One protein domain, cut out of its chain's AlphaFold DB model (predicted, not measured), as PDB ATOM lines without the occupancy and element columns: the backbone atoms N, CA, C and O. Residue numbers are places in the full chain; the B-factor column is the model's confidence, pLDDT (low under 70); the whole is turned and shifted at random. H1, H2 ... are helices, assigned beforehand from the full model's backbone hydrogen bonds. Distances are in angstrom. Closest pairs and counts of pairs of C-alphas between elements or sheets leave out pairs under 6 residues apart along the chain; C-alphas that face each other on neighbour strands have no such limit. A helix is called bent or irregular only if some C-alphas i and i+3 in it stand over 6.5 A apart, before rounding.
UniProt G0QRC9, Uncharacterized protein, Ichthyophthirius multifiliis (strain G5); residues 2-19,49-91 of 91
ATOM      1  N   LYS A   2      -5.231 -38.493  34.552       55.19
ATOM      2  CA  LYS A   2      -5.468 -39.389  33.410       55.19
ATOM      3  C   LYS A   2      -4.153 -39.508  32.634       55.19
ATOM      4  O   LYS A   2      -3.766 -38.573  31.947       55.19
ATOM      5  N   ILE A   3      -3.467 -40.641  32.772       59.62
ATOM      6  CA  ILE A   3      -2.134 -40.916  32.196       59.62
ATOM      7  C   ILE A   3      -2.101 -40.744  30.658       59.62
ATOM      8  O   ILE A   3      -1.054 -40.479  30.080       59.62
ATOM      9  N   ASN A   4      -3.258 -40.794  29.994       62.50
ATOM     10  CA  ASN A   4      -3.363 -40.830  28.533       62.50
ATOM     11  C   ASN A   4      -3.406 -39.456  27.836       62.50
ATOM     12  O   ASN A   4      -3.559 -39.417  26.621       62.50
ATOM     13  N   GLU A   5      -3.322 -38.322  28.543       70.88
ATOM     14  CA  GLU A   5      -3.473 -37.009  27.880       70.88
ATOM     15  C   GLU A   5      -2.211 -36.510  27.166       70.88
ATOM     16  O   GLU A   5      -2.325 -35.715  26.235       70.88
ATOM     17  N   ILE A   6      -1.034 -37.023  27.538       87.38
ATOM     18  CA  ILE A   6       0.277 -36.617  26.995       87.38
ATOM     19  C   ILE A   6       0.847 -37.711  26.071       87.38
ATOM     20  O   ILE A   6       2.037 -37.743  25.777       87.38
ATOM     21  N   LEU A   7       0.006 -38.637  25.600       94.31
ATOM     22  CA  LEU A   7       0.410 -39.659  24.636       94.31
ATOM     23  C   LEU A   7      -0.019 -39.278  23.220       94.31
ATOM     24  O   LEU A   7      -1.091 -38.704  23.001       94.31
ATOM     25  N   ASN A   8       0.815 -39.634  22.251       93.94
ATOM     26  CA  ASN A   8       0.485 -39.540  20.837       93.94
ATOM     27  C   ASN A   8      -0.191 -40.825  20.316       93.94
ATOM     28  O   ASN A   8      -0.333 -41.819  21.033       93.94
ATOM     29  N   VAL A   9      -0.611 -40.828  19.049       93.81
ATOM     30  CA  VAL A   9      -1.266 -41.987  18.400       93.81
ATOM     31  C   VAL A   9      -0.370 -43.232  18.273       93.81
ATOM     32  O   VAL A   9      -0.869 -44.331  18.013       93.81
ATOM     33  N   LEU A  10       0.943 -43.082  18.478       93.19
ATOM     34  CA  LEU A  10       1.925 -44.169  18.553       93.19
ATOM     35  C   LEU A  10       2.140 -44.674  19.986       93.19
ATOM     36  O   LEU A  10       2.993 -45.531  20.198       93.19
ATOM     37  N   THR A  11       1.365 -44.189  20.959       92.50
ATOM     38  CA  THR A  11       1.466 -44.530  22.390       92.50
ATOM     39  C   THR A  11       2.789 -44.125  23.048       92.50
ATOM     40  O   THR A  11       3.131 -44.626  24.115       92.50
ATOM     41  N   THR A  12       3.521 -43.183  22.448       92.38
ATOM     42  CA  THR A  12       4.715 -42.561  23.039       92.38
ATOM     43  C   THR A  12       4.409 -41.133  23.496       92.38
ATOM     44  O   THR A  12       3.277 -40.659  23.366       92.38
ATOM     45  N   VAL A  13       5.396 -40.449  24.077       94.06
ATOM     46  CA  VAL A  13       5.239 -39.075  24.576       94.06
ATOM     47  C   VAL A  13       4.882 -38.125  23.429       94.06
ATOM     48  O   VAL A  13       5.522 -38.126  22.376       94.06
ATOM     49  N   LEU A  14       3.851 -37.309  23.642       93.44
ATOM     50  CA  LEU A  14       3.393 -36.295  22.701       93.44
ATOM     51  C   LEU A  14       4.453 -35.200  22.532       93.44
ATOM     52  O   LEU A  14       4.842 -34.558  23.507       93.44
ATOM     53  N   VAL A  15       4.894 -34.974  21.293       92.25
ATOM     54  CA  VAL A  15       5.848 -33.901  20.974       92.25
ATOM     55  C   VAL A  15       5.127 -32.623  20.552       92.25
ATOM     56  O   VAL A  15       3.974 -32.657  20.115       92.25
ATOM     57  N   LEU A  16       5.825 -31.490  20.649       89.62
ATOM     58  CA  LEU A  16       5.318 -30.200  20.188       89.62
ATOM     59  C   LEU A  16       5.048 -30.235  18.673       89.62
ATOM     60  O   LEU A  16       5.891 -30.675  17.891       89.62
ATOM     61  N   CYS A  17       3.856 -29.793  18.261       88.00
ATOM     62  CA  CYS A  17       3.440 -29.813  16.856       88.00
ATOM     63  C   CYS A  17       4.135 -28.724  16.030       88.00
ATOM     64  O   CYS A  17       4.677 -29.010  14.958       88.00
ATOM     65  N   SER A  18       4.116 -27.499  16.551       84.12
ATOM     66  CA  SER A  18       4.709 -26.312  15.947       84.12
ATOM     67  C   SER A  18       4.937 -25.260  17.032       84.12
ATOM     68  O   SER A  18       4.046 -25.030  17.851       84.12
ATOM     69  N   ASP A  19       6.117 -24.655  17.044       82.88
ATOM     70  CA  ASP A  19       6.458 -23.423  17.765       82.88
ATOM     71  C   ASP A  19       6.583 -22.226  16.812       82.88
ATOM     72  O   ASP A  19       6.266 -21.104  17.199       82.88
ATOM     73  N   CYS A  49      -8.675 -29.526  14.353       93.88
ATOM     74  CA  CYS A  49      -9.689 -30.408  14.918       93.88
ATOM     75  C   CYS A  49      -9.760 -31.715  14.119       93.88
ATOM     76  O   CYS A  49      -9.813 -31.700  12.888       93.88
ATOM     77  N   VAL A  50      -9.822 -32.847  14.825       95.38
ATOM     78  CA  VAL A  50      -9.861 -34.183  14.208       95.38
ATOM     79  C   VAL A  50     -11.030 -34.352  13.235       95.38
ATOM     80  O   VAL A  50     -10.880 -34.987  12.196       95.38
ATOM     81  N   GLU A  51     -12.171 -33.726  13.520       95.69
ATOM     82  CA  GLU A  51     -13.343 -33.735  12.641       95.69
ATOM     83  C   GLU A  51     -13.065 -33.031  11.310       95.69
ATOM     84  O   GLU A  51     -13.402 -33.564  10.257       95.69
ATOM     85  N   ARG A  52     -12.348 -31.899  11.329       96.31
ATOM     86  CA  ARG A  52     -11.942 -31.193  10.101       96.31
ATOM     87  C   ARG A  52     -10.961 -32.009   9.272       96.31
ATOM     88  O   ARG A  52     -11.070 -32.048   8.050       96.31
ATOM     89  N   TRP A  53     -10.035 -32.713   9.922       96.62
ATOM     90  CA  TRP A  53      -9.159 -33.640   9.208       96.62
ATOM     91  C   TRP A  53      -9.946 -34.817   8.605       96.62
ATOM     92  O   TRP A  53      -9.698 -35.205   7.467       96.62
ATOM     93  N   LYS A  54     -10.936 -35.351   9.330       96.31
ATOM     94  CA  LYS A  54     -11.808 -36.441   8.868       96.31
ATOM     95  C   LYS A  54     -12.669 -36.039   7.666       96.31
ATOM     96  O   LYS A  54     -12.797 -36.819   6.727       96.31
ATOM     97  N   GLU A  55     -13.210 -34.825   7.656       97.06
ATOM     98  CA  GLU A  55     -13.896 -34.258   6.484       97.06
ATOM     99  C   GLU A  55     -12.961 -34.225   5.266       97.06
ATOM    100  O   GLU A  55     -13.314 -34.710   4.189       97.06
ATOM    101  N   ALA A  56     -11.733 -33.728   5.449       96.38
ATOM    102  CA  ALA A  56     -10.733 -33.691   4.386       96.38
ATOM    103  C   ALA A  56     -10.337 -35.100   3.907       96.38
ATOM    104  O   ALA A  56     -10.117 -35.302   2.710       96.38
ATOM    105  N   LEU A  57     -10.288 -36.086   4.809       95.94
ATOM    106  CA  LEU A  57     -10.049 -37.489   4.471       95.94
ATOM    107  C   LEU A  57     -11.140 -38.025   3.542       95.94
ATOM    108  O   LEU A  57     -10.817 -38.615   2.512       95.94
ATOM    109  N   TYR A  58     -12.411 -37.780   3.864       95.25
ATOM    110  CA  TYR A  58     -13.536 -38.194   3.022       95.25
ATOM    111  C   TYR A  58     -13.568 -37.474   1.673       95.25
ATOM    112  O   TYR A  58     -13.952 -38.073   0.673       95.25
ATOM    113  N   ALA A  59     -13.086 -36.233   1.614       97.12
ATOM    114  CA  ALA A  59     -12.897 -35.507   0.361       97.12
ATOM    115  C   ALA A  59     -11.661 -35.965  -0.449       97.12
ATOM    116  O   ALA A  59     -11.429 -35.464  -1.548       97.12
ATOM    117  N   GLY A  60     -10.830 -36.874   0.082       95.44
ATOM    118  CA  GLY A  60      -9.574 -37.290  -0.553       95.44
ATOM    119  C   GLY A  60      -8.511 -36.183  -0.599       95.44
ATOM    120  O   GLY A  60      -7.632 -36.201  -1.460       95.44
ATOM    121  N   LYS A  61      -8.608 -35.197   0.299       95.38
ATOM    122  CA  LYS A  61      -7.732 -34.016   0.400       95.38
ATOM    123  C   LYS A  61      -7.107 -33.871   1.792       95.38
ATOM    124  O   LYS A  61      -6.688 -32.778   2.163       95.38
ATOM    125  N   ALA A  62      -7.062 -34.950   2.576       95.06
ATOM    126  CA  ALA A  62      -6.455 -34.925   3.901       95.06
ATOM    127  C   ALA A  62      -4.965 -34.542   3.822       95.06
ATOM    128  O   ALA A  62      -4.225 -35.131   3.026       95.06
ATOM    129  N   PRO A  63      -4.507 -33.582   4.645       93.56
ATOM    130  CA  PRO A  63      -3.093 -33.253   4.743       93.56
ATOM    131  C   PRO A  63      -2.319 -34.364   5.462       93.56
ATOM    132  O   PRO A  63      -2.892 -35.168   6.207       93.56
ATOM    133  N   GLN A  64      -1.000 -34.375   5.258       94.00
ATOM    134  CA  GLN A  64      -0.085 -35.253   5.986       94.00
ATOM    135  C   GLN A  64      -0.087 -34.930   7.485       94.00
ATOM    136  O   GLN A  64      -0.290 -33.786   7.892       94.00
ATOM    137  N   LEU A  65       0.156 -35.948   8.306       93.88
ATOM    138  CA  LEU A  65       0.133 -35.863   9.760       93.88
ATOM    139  C   LEU A  65       1.508 -36.156  10.340       93.88
ATOM    140  O   LEU A  65       2.158 -37.125   9.971       93.88
ATOM    141  N   ASN A  66       1.916 -35.376  11.336       93.81
ATOM    142  CA  ASN A  66       3.008 -35.773  12.214       93.81
ATOM    143  C   ASN A  66       2.441 -36.647  13.342       93.81
ATOM    144  O   ASN A  66       1.834 -36.133  14.288       93.81
ATOM    145  N   LEU A  67       2.637 -37.966  13.256       93.31
ATOM    146  CA  LEU A  67       2.080 -38.908  14.232       93.31
ATOM    147  C   LEU A  67       2.628 -38.695  15.645       93.31
ATOM    148  O   LEU A  67       1.889 -38.865  16.611       93.31
ATOM    149  N   ASN A  68       3.877 -38.241  15.777       93.44
ATOM    150  CA  ASN A  68       4.483 -37.969  17.083       93.44
ATOM    151  C   ASN A  68       3.812 -36.791  17.807       93.44
ATOM    152  O   ASN A  68       3.813 -36.740  19.038       93.44
ATOM    153  N   ALA A  69       3.254 -35.845  17.043       93.44
ATOM    154  CA  ALA A  69       2.595 -34.635  17.540       93.44
ATOM    155  C   ALA A  69       1.057 -34.736  17.537       93.44
ATOM    156  O   ALA A  69       0.366 -33.778  17.879       93.44
ATOM    157  N   SER A  70       0.505 -35.886  17.143       93.88
ATOM    158  CA  SER A  70      -0.939 -36.116  17.076       93.88
ATOM    159  C   SER A  70      -1.408 -36.817  18.347       93.88
ATOM    160  O   SER A  70      -0.960 -37.924  18.639       93.88
ATOM    161  N   ASN A  71      -2.308 -36.194  19.109       94.62
ATOM    162  CA  ASN A  71      -2.776 -36.733  20.390       94.62
ATOM    163  C   ASN A  71      -3.526 -38.071  20.229       94.62
ATOM    164  O   ASN A  71      -4.327 -38.231  19.307       94.62
ATOM    165  N   ILE A  72      -3.335 -39.003  21.169       94.50
ATOM    166  CA  ILE A  72      -3.970 -40.331  21.159       94.50
ATOM    167  C   ILE A  72      -5.506 -40.280  21.081       94.50
ATOM    168  O   ILE A  72      -6.119 -41.163  20.483       94.50
ATOM    169  N   LYS A  73      -6.140 -39.223  21.611       93.62
ATOM    170  CA  LYS A  73      -7.601 -39.028  21.561       93.62
ATOM    171  C   LYS A  73      -8.150 -38.947  20.132       93.62
ATOM    172  O   LYS A  73      -9.332 -39.219  19.938       93.62
ATOM    173  N   ALA A  74      -7.322 -38.623  19.134       93.56
ATOM    174  CA  ALA A  74      -7.736 -38.628  17.730       93.56
ATOM    175  C   ALA A  74      -8.266 -40.005  17.284       93.56
ATOM    176  O   ALA A  74      -9.207 -40.072  16.495       93.56
ATOM    177  N   LEU A  75      -7.741 -41.096  17.857       93.56
ATOM    178  CA  LEU A  75      -8.160 -42.468  17.547       93.56
ATOM    179  C   LEU A  75      -9.612 -42.780  17.946       93.56
ATOM    180  O   LEU A  75     -10.166 -43.770  17.484       93.56
ATOM    181  N   ASN A  76     -10.254 -41.932  18.757       94.12
ATOM    182  CA  ASN A  76     -11.682 -42.062  19.061       94.12
ATOM    183  C   ASN A  76     -12.578 -41.646  17.880       94.12
ATOM    184  O   ASN A  76     -13.759 -41.979  17.865       94.12
ATOM    185  N   TYR A  77     -12.040 -40.897  16.912       94.19
ATOM    186  CA  TYR A  77     -12.807 -40.292  15.816       94.19
ATOM    187  C   TYR A  77     -12.438 -40.850  14.437       94.19
ATOM    188  O   TYR A  77     -13.266 -40.814  13.516       94.19
ATOM    189  N   VAL A  78     -11.204 -41.340  14.289       94.25
ATOM    190  CA  VAL A  78     -10.620 -41.839  13.037       94.25
ATOM    191  C   VAL A  78      -9.818 -43.117  13.278       94.25
ATOM    192  O   VAL A  78      -9.253 -43.316  14.353       94.25
ATOM    193  N   ASN A  79      -9.742 -43.992  12.271       94.56
ATOM    194  CA  ASN A  79      -9.024 -45.255  12.413       94.56
ATOM    195  C   ASN A  79      -7.510 -45.044  12.359       94.56
ATOM    196  O   ASN A  79      -6.994 -44.266  11.556       94.56
ATOM    197  N   LYS A  80      -6.781 -45.839  13.144       93.38
ATOM    198  CA  LYS A  80      -5.313 -45.819  13.158       93.38
ATOM    199  C   LYS A  80      -4.707 -46.084  11.774       93.38
ATOM    200  O   LYS A  80      -3.752 -45.416  11.394       93.38
ATOM    201  N   ASN A  81      -5.280 -47.017  11.012       93.69
ATOM    202  CA  ASN A  81      -4.795 -47.370   9.673       93.69
ATOM    203  C   ASN A  81      -4.907 -46.203   8.686       93.69
ATOM    204  O   ASN A  81      -3.996 -45.995   7.884       93.69
ATOM    205  N   ASP A  82      -5.987 -45.422   8.779       93.00
ATOM    206  CA  ASP A  82      -6.181 -44.244   7.935       93.00
ATOM    207  C   ASP A  82      -5.109 -43.204   8.247       93.00
ATOM    208  O   ASP A  82      -4.454 -42.705   7.343       93.00
ATOM    209  N   ILE A  83      -4.857 -42.935   9.527       92.19
ATOM    210  CA  ILE A  83      -3.862 -41.948   9.956       92.19
ATOM    211  C   ILE A  83      -2.434 -42.367   9.560       92.19
ATOM    212  O   ILE A  83      -1.680 -41.539   9.054       92.19
ATOM    213  N   ILE A  84      -2.072 -43.647   9.714       93.00
ATOM    214  CA  ILE A  84      -0.743 -44.165   9.331       93.00
ATOM    215  C   ILE A  84      -0.463 -43.959   7.836       93.00
ATOM    216  O   ILE A  84       0.670 -43.672   7.453       93.00
ATOM    217  N   LYS A  85      -1.482 -44.060   6.975       93.69
ATOM    218  CA  LYS A  85      -1.329 -43.823   5.530       93.69
ATOM    219  C   LYS A  85      -0.883 -42.390   5.207       93.69
ATOM    220  O   LYS A  85      -0.212 -42.187   4.198       93.69
ATOM    221  N   TYR A  86      -1.254 -41.422   6.042       93.88
ATOM    222  CA  TYR A  86      -0.924 -40.004   5.874       93.88
ATOM    223  C   TYR A  86       0.266 -39.564   6.736       93.88
ATOM    224  O   TYR A  86       0.493 -38.363   6.874       93.88
ATOM    225  N   ASP A  87       1.028 -40.501   7.309       91.88
ATOM    226  CA  ASP A  87       2.215 -40.178   8.099       91.88
ATOM    227  C   ASP A  87       3.224 -39.349   7.290       91.88
ATOM    228  O   ASP A  87       3.619 -39.699   6.171       91.88
ATOM    229  N   PHE A  88       3.643 -38.231   7.875       85.50
ATOM    230  CA  PHE A  88       4.688 -37.377   7.350       85.50
ATOM    231  C   PHE A  88       6.041 -38.071   7.534       85.50
ATOM    232  O   PHE A  88       6.680 -37.979   8.583       85.50
ATOM    233  N   LYS A  89       6.515 -38.742   6.485       73.19
ATOM    234  CA  LYS A  89       7.880 -39.268   6.452       73.19
ATOM    235  C   LYS A  89       8.856 -38.103   6.295       73.19
ATOM    236  O   LYS A  89       8.985 -37.545   5.208       73.19
ATOM    237  N   LYS A  90       9.544 -37.734   7.380       58.81
ATOM    238  CA  LYS A  90      10.788 -36.961   7.270       58.81
ATOM    239  C   LYS A  90      11.802 -37.832   6.524       58.81
ATOM    240  O   LYS A  90      12.167 -38.884   7.045       58.81
ATOM    241  N   ASN A  91      12.197 -37.411   5.323       46.72
ATOM    242  CA  ASN A  91      13.473 -37.827   4.738       46.72
ATOM    243  C   ASN A  91      14.620 -37.187   5.521       46.72
ATOM    244  O   ASN A  91      14.435 -36.029   5.966       46.72
TER     245      ASN A  91
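What this domain is: This is residues 2 to 19 and 49 to 91 of the 91 residues of an uncharacterized protein of Ichthyophthirius multifiliis (strain G5) (UniProt G0QRC9). Little of this domain is regular: four short helices are set among loops, the longest of them residues 7 to 19 and 59 to 71, with H2, H3 and H4 loosely grouped and H1 at the end away from H2. The 61 printed residues hold H1, H2, H3 and H4 in that order, no named strand, and 24 residues in named elements, all helix. The whole is compact, radius of gyration of the C-alphas 11.4 A, spanning 34 by 29 by 22 A.

How they stand to each other: H1, residues 3 to 6, and H3, residues 72 to 76, only just touch, with 3 pairs of C-alphas within 8 A, the closest Asn 4 and Ile 72 at 7.4 A. H2, residues 50 to 58, is close to H3 but not clearly touching; their closest C-alphas, Val 50 and Ala 74, are 6.1 A apart. H4, residues 80 to 85, is near H2, meets H3 only through their tight link, and is apart from H1. In H2 and H4 every O i to N i+4 pair is within hydrogen-bond range; in H3 0 of 1 is, beside 2 of 2 O i to N i+3 pairs, and H1 is too short for an i+4 pair.

Where its parts are: H1 begins at C-alpha 3 (-2.134, -40.916, 32.196) and is irregular, C-alphas 3 and 6 being 7.2 A apart. H2 is 12.4 A long, H3 8.2 A and H4 8.8 A, ending at C-alpha 85 (-1.329, -43.823, 5.530).

The domain as a whole: The C-alphas of Lys 2 and Asn 91, the two farthest apart, are 34.4 A apart. Residues 20 to 48 are not printed, and C-alphas 19 and 49 are 17.8 A apart across the cut. The H2 to H3 link is long. pLDDT is under 70 at residues 2 to 4 and 90 to 91.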